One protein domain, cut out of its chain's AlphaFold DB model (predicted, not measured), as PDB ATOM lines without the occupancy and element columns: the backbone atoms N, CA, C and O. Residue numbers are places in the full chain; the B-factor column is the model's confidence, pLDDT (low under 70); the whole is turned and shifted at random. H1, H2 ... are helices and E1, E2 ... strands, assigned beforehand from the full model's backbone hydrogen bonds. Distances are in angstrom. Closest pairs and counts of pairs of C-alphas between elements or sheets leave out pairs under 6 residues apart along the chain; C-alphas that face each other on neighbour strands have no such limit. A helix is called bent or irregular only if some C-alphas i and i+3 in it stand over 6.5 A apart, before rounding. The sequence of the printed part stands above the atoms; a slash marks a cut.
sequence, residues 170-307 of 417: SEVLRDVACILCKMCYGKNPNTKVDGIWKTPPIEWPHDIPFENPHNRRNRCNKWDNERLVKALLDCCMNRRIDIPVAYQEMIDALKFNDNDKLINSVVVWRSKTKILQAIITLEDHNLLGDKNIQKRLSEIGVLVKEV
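Overview. This is residues 170 to 307 of the 417 residues of an uncharacterized protein of Mytilus galloprovincialis (UniProt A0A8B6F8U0). A dumbbell with unequal ends: the long helix H4 makes the shaft between a large helical lobe of H1, H2 and H3 and a small head of H5 and E1. H1 and H2 lie side by side, H3 folds back into a helical hairpin with the beginning of H4, and the 40-residue link from H1 to H2, residues 185 to 224, runs round the outside of H1 and H2, where its residues 215 to 221 stick out. The 138 printed residues hold, in order, H1, H2, H3, H4, H5 and E1; the class is mostly helix. The whole is loose, with a radius of gyration of the C-alphas of 17.9 A, and elongated, spanning 57 by 33 by 31 A.

Arrangement. H4, residues 259 to 284, touches H3, residues 245 to 255, with residues 259 to 266 alone, closest at the C-alphas of Ala 253 and Leu 262, 5.1 A apart. This hairpin has a shallow tilt of 26 degrees, opposite ways. H4 also touches H1, residues 170 to 184, at a steep tilt of 66 degrees; the closest C-alphas are those of Val 172 and Ile 263, 6.2 A. H1 touches H2, residues 225 to 238, at a shallow tilt of 24 degrees, the same way, with C-alphas 177 and 229 at 5.0 A. H5, residues 291 to 299, touches no helix; its closest C-alpha pair with E1, residues 302 to 306, is Leu 297 and Leu 303, 6.8 A. E1 pairs with no named strand. In H2, H4 and H5 every O i to N i+4 pair is within hydrogen-bond range; in H1 10 of 11 are, in H3 5 of 7.

Along the chain. H4 is 37.0 A long, from C-alpha 259 at (-27.150, -7.560, -37.221) to C-alpha 284 at (-16.239, -32.190, -62.620). H1 measures 20.8 A, H2 19.7 A, H3 15.3 A, H5 12.2 A and E1 12.7 A. H3 is irregular: C-alphas 246 and 249 are 7.5 A apart.

Size, cuts and confidence. The C-alphas farthest apart, those of Asp 207 and Lys 291, are 57.1 A apart. The printed part has no cut, and the link H1 to H2 is long. Model pLDDT is under 70 at residues 216 to 223 and 304 to 307.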
ATOM      1  N   SER A 170     -33.701  -9.889 -43.445       82.56
ATOM      2  CA  SER A 170     -34.645 -10.985 -43.665       82.56
ATOM      3  C   SER A 170     -34.105 -12.036 -44.637       82.56
ATOM      4  O   SER A 170     -34.360 -13.215 -44.444       82.56
ATOM      5  N   GLU A 171     -33.317 -11.670 -45.655       83.38
ATOM      6  CA  GLU A 171     -32.681 -12.650 -46.540       83.38
ATOM      7  C   GLU A 171     -31.541 -13.404 -45.870       83.38
ATOM      8  O   GLU A 171     -31.282 -14.544 -46.242       83.38
ATOM      9  N   VAL A 172     -30.861 -12.760 -44.927       87.38
ATOM     10  CA  VAL A 172     -29.776 -13.341 -44.137       87.38
ATOM     11  C   VAL A 172     -30.336 -14.382 -43.174       87.38
ATOM     12  O   VAL A 172     -29.888 -15.524 -43.183       87.38
ATOM     13  N   LEU A 173     -31.398 -14.042 -42.445       88.94
ATOM     14  CA  LEU A 173     -32.050 -14.947 -41.498       88.94
ATOM     15  C   LEU A 173     -32.604 -16.218 -42.162       88.94
ATOM     16  O   LEU A 173     -32.552 -17.290 -41.569       88.94
ATOM     17  N   ARG A 174     -33.084 -16.144 -43.411       88.00
ATOM     18  CA  ARG A 174     -33.541 -17.344 -44.143       88.00
ATOM     19  C   ARG A 174     -32.411 -18.337 -44.411       88.00
ATOM     20  O   ARG A 174     -32.608 -19.546 -44.286       88.00
ATOM     21  N   ASP A 175     -31.234 -17.833 -44.764       88.94
ATOM     22  CA  ASP A 175     -30.065 -18.675 -45.012       88.94
ATOM     23  C   ASP A 175     -29.542 -19.282 -43.716       88.94
ATOM     24  O   ASP A 175     -29.285 -20.484 -43.664       88.94
ATOM     25  N   VAL A 176     -29.472 -18.472 -42.658       91.00
ATOM     26  CA  VAL A 176     -29.131 -18.920 -41.304       91.00
ATOM     27  C   VAL A 176     -30.073 -20.040 -40.860       91.00
ATOM     28  O   VAL A 176     -29.612 -21.085 -40.409       91.00
ATOM     29  N   ALA A 177     -31.385 -19.876 -41.053       91.50
ATOM     30  CA  ALA A 177     -32.364 -20.910 -40.731       91.50
ATOM     31  C   ALA A 177     -32.106 -22.209 -41.514       91.50
ATOM     32  O   ALA A 177     -32.177 -23.299 -40.954       91.50
ATOM     33  N   CYS A 178     -31.737 -22.128 -42.796       90.69
ATOM     34  CA  CYS A 178     -31.371 -23.316 -43.570       90.69
ATOM     35  C   CYS A 178     -30.095 -23.997 -43.052       90.69
ATOM     36  O   CYS A 178     -30.035 -25.227 -43.031       90.69
ATOM     37  N   ILE A 179     -29.088 -23.221 -42.643       90.38
ATOM     38  CA  ILE A 179     -27.834 -23.724 -42.065       90.38
ATOM     39  C   ILE A 179     -28.120 -24.449 -40.745       90.38
ATOM     40  O   ILE A 179     -27.783 -25.625 -40.606       90.38
ATOM     41  N   LEU A 180     -28.807 -23.784 -39.814       92.25
ATOM     42  CA  LEU A 180     -29.134 -24.334 -38.498       92.25
ATOM     43  C   LEU A 180     -30.047 -25.559 -38.591       92.25
ATOM     44  O   LEU A 180     -29.838 -26.534 -37.879       92.25
ATOM     45  N   CYS A 181     -31.016 -25.559 -39.508       92.56
ATOM     46  CA  CYS A 181     -31.885 -26.712 -39.736       92.56
ATOM     47  C   CYS A 181     -31.084 -27.942 -40.191       92.56
ATOM     48  O   CYS A 181     -31.273 -29.036 -39.664       92.56
ATOM     49  N   LYS A 182     -30.111 -27.775 -41.098       91.81
ATOM     50  CA  LYS A 182     -29.196 -28.868 -41.477       91.81
ATOM     51  C   LYS A 182     -28.384 -29.368 -40.290       91.81
ATOM     52  O   LYS A 182     -28.316 -30.581 -40.099       91.81
ATOM     53  N   MET A 183     -27.848 -28.462 -39.473       90.88
ATOM     54  CA  MET A 183     -27.117 -28.823 -38.255       90.88
ATOM     55  C   MET A 183     -27.998 -29.611 -37.282       90.88
ATOM     56  O   MET A 183     -27.591 -30.686 -36.857       90.88
ATOM     57  N   CYS A 184     -29.237 -29.165 -37.034       90.50
ATOM     58  CA  CYS A 184     -30.236 -29.890 -36.237       90.50
ATOM     59  C   CYS A 184     -30.418 -31.339 -36.711       90.50
ATOM     60  O   CYS A 184     -30.583 -32.248 -35.904       90.50
ATOM     61  N   TYR A 185     -30.360 -31.587 -38.016       89.50
ATOM     62  CA  TYR A 185     -30.482 -32.927 -38.592       89.50
ATOM     63  C   TYR A 185     -29.161 -33.700 -38.720       89.50
ATOM     64  O   TYR A 185     -29.137 -34.758 -39.355       89.50
ATOM     65  N   GLY A 186     -28.058 -33.190 -38.162       86.69
ATOM     66  CA  GLY A 186     -26.727 -33.786 -38.313       86.69
ATOM     67  C   GLY A 186     -26.256 -33.814 -39.770       86.69
ATOM     68  O   GLY A 186     -25.507 -34.701 -40.174       86.69
ATOM     69  N   LYS A 187     -26.755 -32.895 -40.604       88.69
ATOM     70  CA  LYS A 187     -26.384 -32.774 -42.016       88.69
ATOM     71  C   LYS A 187     -25.344 -31.679 -42.189       88.69
ATOM     72  O   LYS A 187     -25.398 -30.636 -41.544       88.69
ATOM     73  N   ASN A 188     -24.431 -31.902 -43.131       82.25
ATOM     74  CA  ASN A 188     -23.458 -30.894 -43.525       82.25
ATOM     75  C   ASN A 188     -24.193 -29.633 -44.042       82.25
ATOM     76  O   ASN A 188     -25.013 -29.746 -44.959       82.25
ATOM     77  N   PRO A 189     -23.921 -28.428 -43.508       83.62
ATOM     78  CA  PRO A 189     -24.643 -27.226 -43.919       83.62
ATOM     79  C   PRO A 189     -24.468 -26.855 -45.400       83.62
ATOM     80  O   PRO A 189     -25.344 -26.204 -45.980       83.62
ATOM     81  N   ASN A 190     -23.386 -27.310 -46.038       75.62
ATOM     82  CA  ASN A 190     -23.084 -27.040 -47.443       75.62
ATOM     83  C   ASN A 190     -23.762 -28.021 -48.413       75.62
ATOM     84  O   ASN A 190     -23.815 -27.751 -49.609       75.62
ATOM     85  N   THR A 191     -24.327 -29.136 -47.938       74.62
ATOM     86  CA  THR A 191     -24.969 -30.111 -48.831       74.62
ATOM     87  C   THR A 191     -26.415 -29.731 -49.136       74.62
ATOM     88  O   THR A 191     -27.121 -29.113 -48.330       74.62
ATOM     89  N   LYS A 192     -26.886 -30.085 -50.334       76.19
ATOM     90  CA  LYS A 192     -28.307 -29.983 -50.677       76.19
ATOM     91  C   LYS A 192     -29.060 -31.112 -49.976       76.19
ATOM     92  O   LYS A 192     -28.704 -32.275 -50.130       76.19
ATOM     93  N   VAL A 193     -30.115 -30.769 -49.239       80.25
ATOM     94  CA  VAL A 193     -30.964 -31.743 -48.541       80.25
ATOM     95  C   VAL A 193     -32.412 -31.481 -48.927       80.25
ATOM     96  O   VAL A 193     -33.032 -30.522 -48.463       80.25
ATOM     97  N   ASP A 194     -32.941 -32.311 -49.823       78.88
ATOM     98  CA  ASP A 194     -34.330 -32.208 -50.258       78.88
ATOM     99  C   ASP A 194     -35.269 -32.705 -49.151       78.88
ATOM    100  O   ASP A 194     -35.019 -33.715 -48.498       78.88
ATOM    101  N   GLY A 195     -36.366 -31.983 -48.918       82.88
ATOM    102  CA  GLY A 195     -37.372 -32.369 -47.924       82.88
ATOM    103  C   GLY A 195     -37.004 -32.116 -46.458       82.88
ATOM    104  O   GLY A 195     -37.784 -32.506 -45.599       82.88
ATOM    105  N   ILE A 196     -35.902 -31.417 -46.159       88.31
ATOM    106  CA  ILE A 196     -35.497 -31.101 -44.772       88.31
ATOM    107  C   ILE A 196     -36.560 -30.315 -43.977       88.31
ATOM    108  O   ILE A 196     -36.609 -30.378 -42.758       88.31
ATOM    109  N   TRP A 197     -37.455 -29.620 -44.682       89.56
ATOM    110  CA  TRP A 197     -38.553 -28.840 -44.109       89.56
ATOM    111  C   TRP A 197     -39.884 -29.609 -44.000       89.56
ATOM    112  O   TRP A 197     -40.920 -28.990 -43.792       89.56
ATOM    113  N   LYS A 198     -39.899 -30.934 -44.215       87.75
ATOM    114  CA  LYS A 198     -41.138 -31.738 -44.160       87.75
ATOM    115  C   LYS A 198     -41.571 -32.079 -42.739       87.75
ATOM    116  O   LYS A 198     -42.763 -32.200 -42.486       87.75
ATOM    117  N   THR A 199     -40.613 -32.276 -41.847       88.00
ATOM    118  CA  THR A 199     -40.844 -32.675 -40.458       88.00
ATOM    119  C   THR A 199     -40.036 -31.763 -39.552       88.00
ATOM    120  O   THR A 199     -38.906 -31.447 -39.923       88.00
ATOM    121  N   PRO A 200     -40.571 -31.326 -38.404       90.38
ATOM    122  CA  PRO A 200     -39.796 -30.579 -37.422       90.38
ATOM    123  C   PRO A 200     -38.767 -31.476 -36.706       90.38
ATOM    124  O   PRO A 200     -38.968 -32.693 -36.634       90.38
ATOM    125  N   PRO A 201     -37.676 -30.903 -36.163       87.88
ATOM    126  CA  PRO A 201     -36.776 -31.607 -35.249       87.88
ATOM    127  C   PRO A 201     -37.511 -32.170 -34.018       87.88
ATOM    128  O   PRO A 201     -38.560 -31.666 -33.630       87.88
ATOM    129  N   ILE A 202     -36.934 -33.192 -33.377       81.06
ATOM    130  CA  ILE A 202     -37.562 -33.942 -32.264       81.06
ATOM    131  C   ILE A 202     -37.951 -33.044 -31.070       81.06
ATOM    132  O   ILE A 202     -38.944 -33.314 -30.408       81.06
ATOM    133  N   GLU A 203     -37.216 -31.957 -30.826       79.88
ATOM    134  CA  GLU A 203     -37.433 -31.022 -29.706       79.88
ATOM    135  C   GLU A 203     -38.002 -29.674 -30.172       79.88
ATOM    136  O   GLU A 203     -37.738 -28.624 -29.587       79.88
ATOM    137  N   TRP A 204     -38.740 -29.678 -31.281       89.62
ATOM    138  CA  TRP A 204     -39.257 -28.445 -31.853       89.62
ATOM    139  C   TRP A 204     -40.412 -27.860 -31.023       89.62
ATOM    140  O   TRP A 204     -41.348 -28.591 -30.687       89.62
ATOM    141  N   PRO A 205     -40.404 -26.547 -30.737       87.44
ATOM    142  CA  PRO A 205     -41.483 -25.889 -30.008       87.44
ATOM    143  C   PRO A 205     -42.826 -25.997 -30.746       87.44
ATOM    144  O   PRO A 205     -42.939 -25.656 -31.924       87.44
ATOM    145  N   HIS A 206     -43.859 -26.465 -30.041       85.56
ATOM    146  CA  HIS A 206     -45.188 -26.723 -30.612       85.56
ATOM    147  C   HIS A 206     -45.922 -25.458 -31.086       85.56
ATOM    148  O   HIS A 206     -46.790 -25.543 -31.952       85.56
ATOM    149  N   ASP A 207     -45.594 -24.299 -30.521       84.62
ATOM    150  CA  ASP A 207     -46.200 -23.000 -30.820       84.62
ATOM    151  C   ASP A 207     -45.561 -22.289 -32.023       84.62
ATOM    152  O   ASP A 207     -46.103 -21.299 -32.519       84.62
ATOM    153  N   ILE A 208     -44.429 -22.797 -32.527       84.94
ATOM    154  CA  ILE A 208     -43.721 -22.214 -33.668       84.94
ATOM    155  C   ILE A 208     -43.947 -23.095 -34.903       84.94
ATOM    156  O   ILE A 208     -43.557 -24.263 -34.909       84.94
ATOM    157  N   PRO A 209     -44.522 -22.566 -35.997       84.75
ATOM    158  CA  PRO A 209     -44.707 -23.343 -37.213       84.75
ATOM    159  C   PRO A 209     -43.352 -23.693 -37.840       84.75
ATOM    160  O   PRO A 209     -42.495 -22.832 -38.048       84.75
ATOM    161  N   PHE A 210     -43.165 -24.970 -38.167       88.19
ATOM    162  CA  PHE A 210     -41.973 -25.438 -38.861       88.19
ATOM    163  C   PHE A 210     -42.185 -25.386 -40.374       88.19
ATOM    164  O   PHE A 210     -42.789 -26.280 -40.969       88.19
ATOM    165  N   GLU A 211     -41.689 -24.326 -41.007       84.31
ATOM    166  CA  GLU A 211     -41.889 -24.091 -42.433       84.31
ATOM    167  C   GLU A 211     -40.618 -23.626 -43.136       84.31
ATOM    168  O   GLU A 211     -39.753 -22.971 -42.559       84.31
ATOM    169  N   ASN A 212     -40.531 -23.925 -44.436       85.81
ATOM    170  CA  ASN A 212     -39.411 -23.484 -45.254       85.81
ATOM    171  C   ASN A 212     -39.403 -21.945 -45.399       85.81
ATOM    172  O   ASN A 212     -40.299 -21.403 -46.062       85.81
ATOM    173  N   PRO A 213     -38.347 -21.249 -44.930       84.06
ATOM    174  CA  PRO A 213     -38.255 -19.789 -44.948       84.06
ATOM    175  C   PRO A 213     -38.237 -19.187 -46.366       84.06
ATOM    176  O   PRO A 213     -38.480 -17.994 -46.565       84.06
ATOM    177  N   HIS A 214     -37.975 -19.995 -47.400       80.44
ATOM    178  CA  HIS A 214     -38.000 -19.562 -48.798       80.44
ATOM    179  C   HIS A 214     -39.353 -19.774 -49.500       80.44
ATOM    180  O   HIS A 214     -39.508 -19.301 -50.637       80.44
ATOM    181  N   ASN A 215     -40.346 -20.422 -48.876       78.31
ATOM    182  CA  ASN A 215     -41.638 -20.704 -49.510       78.31
ATOM    183  C   ASN A 215     -42.421 -19.413 -49.808       78.31
ATOM    184  O   ASN A 215     -42.890 -18.744 -48.897       78.31
ATOM    185  N   ARG A 216     -42.594 -19.078 -51.101       66.56
ATOM    186  CA  ARG A 216     -43.268 -17.849 -51.580       66.56
ATOM    187  C   ARG A 216     -44.703 -17.691 -51.093       66.56
ATOM    188  O   ARG A 216     -45.095 -16.564 -50.821       66.56
ATOM    189  N   ARG A 217     -45.459 -18.786 -50.999       65.31
ATOM    190  CA  ARG A 217     -46.888 -18.740 -50.651       65.31
ATOM    191  C   ARG A 217     -47.127 -18.351 -49.190       65.31
ATOM    192  O   ARG A 217     -48.159 -17.766 -48.899       65.31
ATOM    193  N   ASN A 218     -46.140 -18.579 -48.324       57.81
ATOM    194  CA  ASN A 218     -46.238 -18.326 -46.885       57.81
ATOM    195  C   ASN A 218     -45.519 -17.022 -46.469       57.81
ATOM    196  O   ASN A 218     -45.495 -16.678 -45.294       57.81
ATOM    197  N   ARG A 219     -44.962 -16.257 -47.430       57.72
ATOM    198  CA  ARG A 219     -44.249 -14.980 -47.176       57.72
ATOM    199  C   ARG A 219     -45.166 -13.810 -46.810       57.72
ATOM    200  O   ARG A 219     -44.659 -12.763 -46.426       57.72
ATOM    201  N   CYS A 220     -46.477 -13.946 -47.016       47.12
ATOM    202  CA  CYS A 220     -47.464 -12.867 -46.869       47.12
ATOM    203  C   CYS A 220     -47.613 -12.395 -45.421       47.12
ATOM    204  O   CYS A 220     -48.011 -11.263 -45.166       47.12
ATOM    205  N   ASN A 221     -47.235 -13.249 -44.481       50.94
ATOM    206  CA  ASN A 221     -47.167 -12.913 -43.080       50.94
ATOM    207  C   ASN A 221     -45.697 -12.607 -42.780       50.94
ATOM    208  O   ASN A 221     -44.819 -13.412 -43.096       50.94
ATOM    209  N   LYS A 222     -45.416 -11.453 -42.163       49.12
ATOM    210  CA  LYS A 222     -44.162 -11.213 -41.430       49.12
ATOM    211  C   LYS A 222     -44.089 -12.192 -40.245       49.12
ATOM    212  O   LYS A 222     -44.144 -11.780 -39.095       49.12
ATOM    213  N   TRP A 223     -44.052 -13.493 -40.499       55.62
ATOM    214  CA  TRP A 223     -43.617 -14.435 -39.487       55.62
ATOM    215  C   TRP A 223     -42.130 -14.166 -39.274       55.62
ATOM    216  O   TRP A 223     -41.363 -14.075 -40.239       55.62
ATOM    217  N   ASP A 224     -41.753 -13.953 -38.019       73.19
ATOM    218  CA  ASP A 224     -40.393 -13.625 -37.613       73.19
ATOM    219  C   ASP A 224     -39.443 -14.748 -38.050       73.19
ATOM    220  O   ASP A 224     -39.302 -15.759 -37.360       73.19
ATOM    221  N   ASN A 225     -38.724 -14.561 -39.165       80.94
ATOM    222  CA  ASN A 225     -37.545 -15.385 -39.459       80.94
ATOM    223  C   ASN A 225     -36.593 -15.392 -38.249       80.94
ATOM    224  O   ASN A 225     -35.896 -16.372 -38.033       80.94
ATOM    225  N   GLU A 226     -36.616 -14.333 -37.436       85.00
ATOM    226  CA  GLU A 226     -35.935 -14.238 -36.145       85.00
ATOM    227  C   GLU A 226     -36.396 -15.316 -35.153       85.00
ATOM    228  O   GLU A 226     -35.556 -16.012 -34.592       85.00
ATOM    229  N   ARG A 227     -37.709 -15.536 -34.982       87.00
ATOM    230  CA  ARG A 227     -38.249 -16.604 -34.120       87.00
ATOM    231  C   ARG A 227     -37.892 -17.985 -34.650       87.00
ATOM    232  O   ARG A 227     -37.514 -18.846 -33.864       87.00
ATOM    233  N   LEU A 228     -37.973 -18.189 -35.967       89.38
ATOM    234  CA  LEU A 228     -37.582 -19.456 -36.594       89.38
ATOM    235  C   LEU A 228     -36.092 -19.748 -36.368       89.38
ATOM    236  O   LEU A 228     -35.731 -20.851 -35.960       89.38
ATOM    237  N   VAL A 229     -35.228 -18.761 -36.617       91.50
ATOM    238  CA  VAL A 229     -33.781 -18.864 -36.391       91.50
ATOM    239  C   VAL A 229     -33.482 -19.118 -34.920       91.50
ATOM    240  O   VAL A 229     -32.676 -19.994 -34.625       91.50
ATOM    241  N   LYS A 230     -34.152 -18.410 -34.006       90.38
ATOM    242  CA  LYS A 230     -33.987 -18.599 -32.564       90.38
ATOM    243  C   LYS A 230     -34.373 -20.014 -32.135       90.38
ATOM    244  O   LYS A 230     -33.565 -20.682 -31.511       90.38
ATOM    245  N   ALA A 231     -35.532 -20.512 -32.561       91.31
ATOM    246  CA  ALA A 231     -35.971 -21.874 -32.259       91.31
ATOM    247  C   ALA A 231     -34.994 -22.940 -32.786       91.31
ATOM    248  O   ALA A 231     -34.702 -23.920 -32.101       91.31
ATOM    249  N   LEU A 232     -34.447 -22.741 -33.990       92.75
ATOM    250  CA  LEU A 232     -33.420 -23.620 -34.555       92.75
ATOM    251  C   LEU A 232     -32.092 -23.535 -33.794       92.75
ATOM    252  O   LEU A 232     -31.433 -24.554 -33.601       92.75
ATOM    253  N   LEU A 233     -31.694 -22.337 -33.365       91.44
ATOM    254  CA  LEU A 233     -30.496 -22.137 -32.557       91.44
ATOM    255  C   LEU A 233     -30.640 -22.830 -31.198       91.44
ATOM    256  O   LEU A 233     -29.735 -23.558 -30.797       91.44
ATOM    257  N   ASP A 234     -31.787 -22.667 -30.543       90.69
ATOM    258  CA  ASP A 234     -32.109 -23.318 -29.274       90.69
ATOM    259  C   ASP A 234     -32.089 -24.848 -29.430       90.69
ATOM    260  O   ASP A 234     -31.473 -25.539 -28.622       90.69
ATOM    261  N   CYS A 235     -32.641 -25.388 -30.527       90.81
ATOM    262  CA  CYS A 235     -32.534 -26.816 -30.856       90.81
ATOM    263  C   CYS A 235     -31.074 -27.285 -30.985       90.81
ATOM    264  O   CYS A 235     -30.724 -28.351 -30.476       90.81
ATOM    265  N   CYS A 236     -30.211 -26.511 -31.656       89.56
ATOM    266  CA  CYS A 236     -28.786 -26.836 -31.757       89.56
ATOM    267  C   CYS A 236     -28.102 -26.843 -30.382       89.56
ATOM    268  O   CYS A 236     -27.299 -27.734 -30.107       89.56
ATOM    269  N   MET A 237     -28.421 -25.876 -29.520       88.00
ATOM    270  CA  MET A 237     -27.818 -25.751 -28.190       88.00
ATOM    271  C   MET A 237     -28.290 -26.856 -27.238       88.00
ATOM    272  O   MET A 237     -27.458 -27.498 -26.597       88.00
ATOM    273  N   ASN A 238     -29.597 -27.136 -27.193       88.44
ATOM    274  CA  ASN A 238     -30.183 -28.178 -26.341       88.44
ATOM    275  C   ASN A 238     -29.613 -29.560 -26.667       88.44
ATOM    276  O   ASN A 238     -29.242 -30.322 -25.774       88.44
ATOM    277  N   ARG A 239     -29.446 -29.841 -27.962       85.81
ATOM    278  CA  ARG A 239     -28.884 -31.103 -28.452       85.81
ATOM    279  C   ARG A 239     -27.359 -31.142 -28.462       85.81
ATOM    280  O   ARG A 239     -26.802 -32.136 -28.921       85.81
ATOM    281  N   ARG A 240     -26.692 -30.089 -27.969       86.94
ATOM    282  CA  ARG A 240     -25.227 -29.956 -27.917       86.94
ATOM    283  C   ARG A 240     -24.571 -30.261 -29.264       86.94
ATOM    284  O   ARG A 240     -23.627 -31.037 -29.348       86.94
ATOM    285  N   ILE A 241     -25.127 -29.692 -30.330       86.88
ATOM    286  CA  ILE A 241     -24.612 -29.895 -31.681       86.88
ATOM    287  C   ILE A 241     -23.284 -29.156 -31.817       86.88
ATOM    288  O   ILE A 241     -23.230 -27.946 -31.596       86.88
ATOM    289  N   ASP A 242     -22.242 -29.873 -32.233       84.94
ATOM    290  CA  ASP A 242     -20.943 -29.279 -32.536       84.94
ATOM    291  C   ASP A 242     -21.064 -28.336 -33.736       84.94
ATOM    292  O   ASP A 242     -21.284 -28.752 -34.880       84.94
ATOM    293  N   ILE A 243     -20.941 -27.037 -33.468       83.81
ATOM    294  CA  ILE A 243     -20.997 -26.000 -34.495       83.81
ATOM    295  C   ILE A 243     -19.615 -25.910 -35.146       83.81
ATOM    296  O   ILE A 243     -18.637 -25.601 -34.462       83.81
ATOM    297  N   PRO A 244     -19.489 -26.134 -36.467       83.12
ATOM    298  CA  PRO A 244     -18.199 -26.017 -37.125       83.12
ATOM    299  C   PRO A 244     -17.661 -24.588 -37.015       83.12
ATOM    300  O   PRO A 244     -18.404 -23.628 -37.229       83.12
ATOM    301  N   VAL A 245     -16.351 -24.454 -36.789       80.38
ATOM    302  CA  VAL A 245     -15.641 -23.166 -36.626       80.38
ATOM    303  C   VAL A 245     -15.989 -22.161 -37.731       80.38
ATOM    304  O   VAL A 245     -16.139 -20.970 -37.473       80.38
ATOM    305  N   ALA A 246     -16.197 -22.644 -38.959       76.50
ATOM    306  CA  ALA A 246     -16.574 -21.825 -40.109       76.50
ATOM    307  C   ALA A 246     -17.893 -21.041 -39.941       76.50
ATOM    308  O   ALA A 246     -18.104 -20.070 -40.666       76.50
ATOM    309  N   TYR A 247     -18.770 -21.445 -39.018       84.94
ATOM    310  CA  TYR A 247     -20.050 -20.789 -38.736       84.94
ATOM    311  C   TYR A 247     -20.065 -20.059 -37.388       84.94
ATOM    312  O   TYR A 247     -21.043 -19.380 -37.094       84.94
ATOM    313  N   GLN A 248     -19.004 -20.152 -36.579       85.44
ATOM    314  CA  GLN A 248     -19.002 -19.608 -35.219       85.44
ATOM    315  C   GLN A 248     -19.253 -18.093 -35.200       85.44
ATOM    316  O   GLN A 248     -20.117 -17.632 -34.464       85.44
ATOM    317  N   GLU A 249     -18.607 -17.333 -36.093       85.12
ATOM    318  CA  GLU A 249     -18.806 -15.877 -36.199       85.12
ATOM    319  C   GLU A 249     -20.274 -15.492 -36.471       85.12
ATOM    320  O   GLU A 249     -20.754 -14.484 -35.951       85.12
ATOM    321  N   MET A 250     -20.991 -16.305 -37.256       88.88
ATOM    322  CA  MET A 250     -22.414 -16.118 -37.565       88.88
ATOM    323  C   MET A 250     -23.289 -16.406 -36.343       88.88
ATOM    324  O   MET A 250     -24.221 -15.658 -36.055       88.88
ATOM    325  N   ILE A 251     -22.982 -17.481 -35.616       88.81
ATOM    326  CA  ILE A 251     -23.715 -17.876 -34.409       88.81
ATOM    327  C   ILE A 251     -23.499 -16.876 -33.277       88.81
ATOM    328  O   ILE A 251     -24.453 -16.519 -32.589       88.81
ATOM    329  N   ASP A 252     -22.278 -16.381 -33.108       89.25
ATOM    330  CA  ASP A 252     -21.976 -15.358 -32.113       89.25
ATOM    331  C   ASP A 252     -22.729 -14.065 -32.431       89.25
ATOM    332  O   ASP A 252     -23.371 -13.497 -31.551       89.25
ATOM    333  N   ALA A 253     -22.742 -13.633 -33.697       89.75
ATOM    334  CA  ALA A 253     -23.506 -12.456 -34.107       89.75
ATOM    335  C   ALA A 253     -25.010 -12.590 -33.793       89.75
ATOM    336  O   ALA A 253     -25.620 -11.630 -33.329       89.75
ATOM    337  N   LEU A 254     -25.594 -13.785 -33.961       89.12
ATOM    338  CA  LEU A 254     -26.978 -14.063 -33.552       89.12
ATOM    339  C   LEU A 254     -27.165 -13.977 -32.036       89.12
ATOM    340  O   LEU A 254     -28.115 -13.353 -31.578       89.12
ATOM    341  N   LYS A 255     -26.267 -14.586 -31.253       85.19
ATOM    342  CA  LYS A 255     -26.345 -14.577 -29.781       85.19
ATOM    343  C   LYS A 255     -26.253 -13.164 -29.205       85.19
ATOM    344  O   LYS A 255     -26.924 -12.868 -28.220       85.19
ATOM    345  N   PHE A 256     -25.438 -12.307 -29.817       88.00
ATOM    346  CA  PHE A 256     -25.223 -10.928 -29.378       88.00
ATOM    347  C   PHE A 256     -26.131  -9.901 -30.078       88.00
ATOM    348  O   PHE A 256     -25.977  -8.709 -29.836       88.00
ATOM    349  N   ASN A 257     -27.086 -10.340 -30.911       85.56
ATOM    350  CA  ASN A 257     -27.977  -9.474 -31.699       85.56
ATOM    351  C   ASN A 257     -27.234  -8.419 -32.551       85.56
ATOM    352  O   ASN A 257     -27.721  -7.307 -32.757       85.56
ATOM    353  N   ASP A 258     -26.057  -8.773 -33.066       89.94
ATOM    354  CA  ASP A 258     -25.242  -7.916 -33.928       89.94
ATOM    355  C   ASP A 258     -25.608  -8.156 -35.399       89.94
ATOM    356  O   ASP A 258     -25.042  -9.008 -36.093       89.94
ATOM    357  N   ASN A 259     -26.608  -7.411 -35.871       87.19
ATOM    358  CA  ASN A 259     -27.150  -7.560 -37.221       87.19
ATOM    359  C   ASN A 259     -26.123  -7.250 -38.319       87.19
ATOM    360  O   ASN A 259     -26.126  -7.925 -39.349       87.19
ATOM    361  N   ASP A 260     -25.238  -6.275 -38.117       84.81
ATOM    362  CA  ASP A 260     -24.243  -5.894 -39.122       84.81
ATOM    363  C   ASP A 260     -23.173  -6.978 -39.262       84.81
ATOM    364  O   ASP A 260     -22.859  -7.415 -40.375       84.81
ATOM    365  N   LYS A 261     -22.676  -7.503 -38.135       85.31
ATOM    366  CA  LYS A 261     -21.749  -8.640 -38.132       85.31
ATOM    367  C   LYS A 261     -22.400  -9.899 -38.698       85.31
ATOM    368  O   LYS A 261     -21.756 -10.636 -39.450       85.31
ATOM    369  N   LEU A 262     -23.682 -10.129 -38.407       87.31
ATOM    370  CA  LEU A 262     -24.440 -11.246 -38.964       87.31
ATOM    371  C   LEU A 262     -24.540 -11.138 -40.488       87.31
ATOM    372  O   LEU A 262     -24.199 -12.090 -41.195       87.31
ATOM    373  N   ILE A 263     -24.959  -9.977 -41.001       86.38
ATOM    374  CA  ILE A 263     -25.043  -9.716 -42.441       86.38
ATOM    375  C   ILE A 263     -23.678  -9.949 -43.089       86.38
ATOM    376  O   ILE A 263     -23.597 -10.692 -44.068       86.38
ATOM    377  N   ASN A 264     -22.608  -9.390 -42.517       83.88
ATOM    378  CA  ASN A 264     -21.261  -9.543 -43.054       83.88
ATOM    379  C   ASN A 264     -20.809 -11.014 -43.093       83.88
ATOM    380  O   ASN A 264     -20.370 -11.510 -44.132       83.88
ATOM    381  N   SER A 265     -20.979 -11.752 -41.991       83.38
ATOM    382  CA  SER A 265     -20.579 -13.165 -41.903       83.38
ATOM    383  C   SER A 265     -21.297 -14.047 -42.937       83.38
ATOM    384  O   SER A 265     -20.673 -14.886 -43.591       83.38
ATOM    385  N   VAL A 266     -22.596 -13.818 -43.162       85.50
ATOM    386  CA  VAL A 266     -23.393 -14.568 -44.145       85.50
ATOM    387  C   VAL A 266     -23.043 -14.175 -45.576       85.50
ATOM    388  O   VAL A 266     -22.993 -15.048 -46.443       85.50
ATOM    389  N   VAL A 267     -22.767 -12.894 -45.845       83.38
ATOM    390  CA  VAL A 267     -22.251 -12.433 -47.147       83.38
ATOM    391  C   VAL A 267     -20.954 -13.168 -47.482       83.38
ATOM    392  O   VAL A 267     -20.859 -13.796 -48.537       83.38
ATOM    393  N   VAL A 268     -19.996 -13.168 -46.552       80.69
ATOM    394  CA  VAL A 268     -18.707 -13.847 -46.714       80.69
ATOM    395  C   VAL A 268     -18.901 -15.349 -46.938       80.69
ATOM    396  O   VAL A 268     -18.326 -15.915 -47.871       80.69
ATOM    397  N   TRP A 269     -19.742 -16.011 -46.139       83.50
ATOM    398  CA  TRP A 269     -20.040 -17.435 -46.314       83.50
ATOM    399  C   TRP A 269     -20.686 -17.755 -47.675       83.50
ATOM    400  O   TRP A 269     -20.281 -18.714 -48.343       83.50
ATOM    401  N   ARG A 270     -21.655 -16.946 -48.131       83.06
ATOM    402  CA  ARG A 270     -22.309 -17.113 -49.442       83.06
ATOM    403  C   ARG A 270     -21.291 -17.057 -50.574       83.06
ATOM    404  O   ARG A 270     -21.316 -17.916 -51.455       83.06
ATOM    405  N   SER A 271     -20.405 -16.066 -50.545       82.25
ATOM    406  CA  SER A 271     -19.389 -15.887 -51.581       82.25
ATOM    407  C   SER A 271     -18.384 -17.036 -51.595       82.25
ATOM    408  O   SER A 271     -18.139 -17.606 -52.658       82.25
ATOM    409  N   LYS A 272     -17.917 -17.489 -50.422       79.56
ATOM    410  CA  LYS A 272     -17.083 -18.701 -50.295       79.56
ATOM    411  C   LYS A 272     -17.734 -19.926 -50.928       79.56
ATOM    412  O   LYS A 272     -17.114 -20.618 -51.729       79.56
ATOM    413  N   THR A 273     -19.000 -20.167 -50.596       79.94
ATOM    414  CA  THR A 273     -19.747 -21.340 -51.069       79.94
ATOM    415  C   THR A 273     -19.930 -21.320 -52.588       79.94
ATOM    416  O   THR A 273     -19.795 -22.347 -53.248       79.94
ATOM    417  N   LYS A 274     -20.199 -20.148 -53.172       83.69
ATOM    418  CA  LYS A 274     -20.329 -20.000 -54.627       83.69
ATOM    419  C   LYS A 274     -19.005 -20.183 -55.362       83.69
ATOM    420  O   LYS A 274     -19.002 -20.818 -56.415       83.69
ATOM    421  N   ILE A 275     -17.902 -19.665 -54.817       82.81
ATOM    422  CA  ILE A 275     -16.563 -19.891 -55.376       82.81
ATOM    423  C   ILE A 275     -16.230 -21.382 -55.338       82.81
ATOM    424  O   ILE A 275     -15.861 -21.943 -56.365       82.81
ATOM    425  N   LEU A 276     -16.454 -22.046 -54.199       78.38
ATOM    426  CA  LEU A 276     -16.255 -23.489 -54.071       78.38
ATOM    427  C   LEU A 276     -17.071 -24.264 -55.116       78.38
ATOM    428  O   LEU A 276     -16.531 -25.116 -55.812       78.38
ATOM    429  N   GLN A 277     -18.350 -23.931 -55.298       82.62
ATOM    430  CA  GLN A 277     -19.189 -24.596 -56.298       82.62
ATOM    431  C   GLN A 277     -18.697 -24.367 -57.738       82.62
ATOM    432  O   GLN A 277     -18.809 -25.262 -58.581       82.62
ATOM    433  N   ALA A 278     -18.165 -23.180 -58.039       85.44
ATOM    434  CA  ALA A 278     -17.574 -22.879 -59.339       85.44
ATOM    435  C   ALA A 278     -16.300 -23.702 -59.584       85.44
ATOM    436  O   ALA A 278     -16.117 -24.211 -60.691       85.44
ATOM    437  N   ILE A 279     -15.474 -23.882 -58.552       83.25
ATOM    438  CA  ILE A 279     -14.275 -24.728 -58.582       83.25
ATOM    439  C   ILE A 279     -14.648 -26.203 -58.770       83.25
ATOM    440  O   ILE A 279     -14.132 -26.827 -59.691       83.25
ATOM    441  N   ILE A 280     -15.609 -26.728 -58.001       82.06
ATOM    442  CA  ILE A 280     -16.133 -28.099 -58.173       82.06
ATOM    443  C   ILE A 280     -16.644 -28.303 -59.603       82.06
ATOM    444  O   ILE A 280     -16.389 -29.324 -60.221       82.06
ATOM    445  N   THR A 281     -17.305 -27.299 -60.187       85.56
ATOM    446  CA  THR A 281     -17.765 -27.384 -61.583       85.56
ATOM    447  C   THR A 281     -16.596 -27.496 -62.572       85.56
ATOM    448  O   THR A 281     -16.721 -28.165 -63.596       85.56
ATOM    449  N   LEU A 282     -15.459 -26.848 -62.303       86.38
ATOM    450  CA  LEU A 282     -14.252 -27.007 -63.120       86.38
ATOM    451  C   LEU A 282     -13.619 -28.391 -62.914       86.38
ATOM    452  O   LEU A 282     -13.161 -28.998 -63.883       86.38
ATOM    453  N   GLU A 283     -13.627 -28.897 -61.679       83.69
ATOM    454  CA  GLU A 283     -13.152 -30.239 -61.320       83.69
ATOM    455  C   GLU A 283     -13.967 -31.335 -62.018       83.69
ATOM    456  O   GLU A 283     -13.390 -32.160 -62.718       83.69
ATOM    457  N   ASP A 284     -15.302 -31.264 -61.959       83.94
ATOM    458  CA  ASP A 284     -16.239 -32.190 -62.620       83.94
ATOM    459  C   ASP A 284     -16.005 -32.298 -64.137       83.94
ATOM    460  O   ASP A 284     -16.347 -33.294 -64.779       83.94
ATOM    461  N   HIS A 285     -15.456 -31.241 -64.738       84.31
ATOM    462  CA  HIS A 285     -15.132 -31.170 -66.160       84.31
ATOM    463  C   HIS A 285     -13.656 -31.497 -66.467       84.31
ATOM    464  O   HIS A 285     -13.243 -31.398 -67.628       84.31
ATOM    465  N   ASN A 286     -12.882 -31.923 -65.461       84.88
ATOM    466  CA  ASN A 286     -11.443 -32.204 -65.506       84.88
ATOM    467  C   ASN A 286     -10.614 -31.020 -66.029       84.88
ATOM    468  O   ASN A 286      -9.642 -31.201 -66.762       84.88
ATOM    469  N   LEU A 287     -11.022 -29.793 -65.701       86.50
ATOM    470  CA  LEU A 287     -10.391 -28.569 -66.208       86.50
ATOM    471  C   LEU A 287      -9.298 -28.033 -65.283       86.50
ATOM    472  O   LEU A 287      -8.501 -27.203 -65.702       86.50
ATOM    473  N   LEU A 288      -9.247 -28.491 -64.034       82.00
ATOM    474  CA  LEU A 288      -8.297 -27.975 -63.051       82.00
ATOM    475  C   LEU A 288      -6.850 -28.415 -63.290       82.00
ATOM    476  O   LEU A 288      -5.946 -27.718 -62.848       82.00
ATOM    477  N   GLY A 289      -6.625 -29.511 -64.019       77.75
ATOM    478  CA  GLY A 289      -5.286 -29.927 -64.455       77.75
ATOM    479  C   GLY A 289      -4.758 -29.161 -65.679       77.75
ATOM    480  O   GLY A 289      -3.605 -29.337 -66.068       77.75
ATOM    481  N   ASP A 290      -5.579 -28.321 -66.321       85.56
ATOM    482  CA  ASP A 290      -5.153 -27.522 -67.473       85.56
ATOM    483  C   ASP A 290      -4.333 -26.308 -67.010       85.56
ATOM    484  O   ASP A 290      -4.823 -25.431 -66.291       85.56
ATOM    485  N   LYS A 291      -3.081 -26.218 -67.477       85.38
ATOM    486  CA  LYS A 291      -2.150 -25.127 -67.150       85.38
ATOM    487  C   LYS A 291      -2.710 -23.741 -67.479       85.38
ATOM    488  O   LYS A 291      -2.448 -22.793 -66.742       85.38
ATOM    489  N   ASN A 292      -3.487 -23.601 -68.554       87.88
ATOM    490  CA  ASN A 292      -4.093 -22.320 -68.923       87.88
ATOM    491  C   ASN A 292      -5.195 -21.919 -67.937       87.88
ATOM    492  O   ASN A 292      -5.328 -20.741 -67.602       87.88
ATOM    493  N   ILE A 293      -5.960 -22.895 -67.441       88.06
ATOM    494  CA  ILE A 293      -6.987 -22.673 -66.420       88.06
ATOM    495  C   ILE A 293      -6.335 -22.314 -65.088       88.06
ATOM    496  O   ILE A 293      -6.717 -21.310 -64.490       88.06
ATOM    497  N   GLN A 294      -5.307 -23.051 -64.661       83.00
ATOM    498  CA  GLN A 294      -4.546 -22.735 -63.446       83.00
ATOM    499  C   GLN A 294      -3.908 -21.340 -63.511       83.00
ATOM    500  O   GLN A 294      -3.971 -20.580 -62.540       83.00
ATOM    501  N   LYS A 295      -3.345 -20.967 -64.669       85.56
ATOM    502  CA  LYS A 295      -2.784 -19.631 -64.898       85.56
ATOM    503  C   LYS A 295      -3.852 -18.545 -64.759       85.56
ATOM    504  O   LYS A 295      -3.654 -17.618 -63.981       85.56
ATOM    505  N   ARG A 296      -5.003 -18.687 -65.432       86.06
ATOM    506  CA  ARG A 296      -6.112 -17.722 -65.308       86.06
ATOM    507  C   ARG A 296      -6.652 -17.637 -63.881       86.06
ATOM    508  O   ARG A 296      -6.931 -16.542 -63.411       86.06
ATOM    509  N   LEU A 297      -6.788 -18.765 -63.176       83.56
ATOM    510  CA  LEU A 297      -7.182 -18.776 -61.760       83.56
ATOM    511  C   LEU A 297      -6.181 -17.979 -60.906       83.56
ATOM    512  O   LEU A 297      -6.583 -17.149 -60.094       83.56
ATOM    513  N   SER A 298      -4.884 -18.148 -61.158       81.25
ATOM    514  CA  SER A 298      -3.819 -17.425 -60.449       81.25
ATOM    515  C   SER A 298      -3.799 -15.919 -60.759       81.25
ATOM    516  O   SER A 298      -3.471 -15.101 -59.889       81.25
ATOM    517  N   GLU A 299      -4.153 -15.533 -61.990       82.44
ATOM    518  CA  GLU A 299      -4.301 -14.132 -62.412       82.44
ATOM    519  C   GLU A 299      -5.416 -13.431 -61.625       82.44
ATOM    520  O   GLU A 299      -5.209 -12.311 -61.163       82.44
ATOM    521  N   ILE A 300      -6.532 -14.121 -61.369       76.31
ATOM    522  CA  ILE A 300      -7.656 -13.586 -60.580       76.31
ATOM    523  C   ILE A 300      -7.506 -13.784 -59.058       76.31
ATOM    524  O   ILE A 300      -8.412 -13.437 -58.309       76.31
ATOM    525  N   GLY A 301      -6.378 -14.322 -58.576       72.88
ATOM    526  CA  GLY A 301      -6.099 -14.478 -57.137       72.88
ATOM    527  C   GLY A 301      -6.533 -15.814 -56.516       72.88
ATOM    528  O   GLY A 301      -6.592 -15.951 -55.298       72.88
ATOM    529  N   VAL A 302      -6.822 -16.839 -57.314       74.06
ATOM    530  CA  VAL A 302      -7.082 -18.197 -56.813       74.06
ATOM    531  C   VAL A 302      -5.842 -19.059 -57.023       74.06
ATOM    532  O   VAL A 302      -5.500 -19.386 -58.157       74.06
ATOM    533  N   LEU A 303      -5.168 -19.450 -55.936       70.50
ATOM    534  CA  LEU A 303      -4.068 -20.411 -55.993       70.50
ATOM    535  C   LEU A 303      -4.618 -21.822 -55.789       70.50
ATOM    536  O   LEU A 303      -5.212 -22.149 -54.761       70.50
ATOM    537  N   VAL A 304      -4.396 -22.669 -56.785       66.44
ATOM    538  CA  VAL A 304      -4.720 -24.092 -56.715       66.44
ATOM    539  C   VAL A 304      -3.465 -24.823 -56.255       66.44
ATOM    540  O   VAL A 304      -2.435 -24.727 -56.921       66.44
ATOM    541  N   LYS A 305      -3.529 -25.530 -55.125       65.19
ATOM    542  CA  LYS A 305      -2.486 -26.479 -54.735       65.19
ATOM    543  C   LYS A 305      -3.036 -27.883 -54.936       65.19
ATOM    544  O   LYS A 305      -4.053 -28.261 -54.359       65.19
ATOM    545  N   GLU A 306      -2.371 -28.662 -55.777       59.84
ATOM    546  CA  GLU A 306      -2.684 -30.084 -55.858       59.84
ATOM    547  C   GLU A 306      -2.327 -30.723 -54.523       59.84
ATOM    548  O   GLU A 306      -1.176 -30.669 -54.084       59.84
ATOM    549  N   VAL A 307      -3.326 -31.296 -53.857       57.12
ATOM    550  CA  VAL A 307      -3.064 -32.176 -52.728       57.12
ATOM    551  C   VAL A 307      -2.940 -33.563 -53.322       57.12
ATOM    552  O   VAL A 307      -3.871 -34.002 -53.999       57.12
TER     553      VAL A 307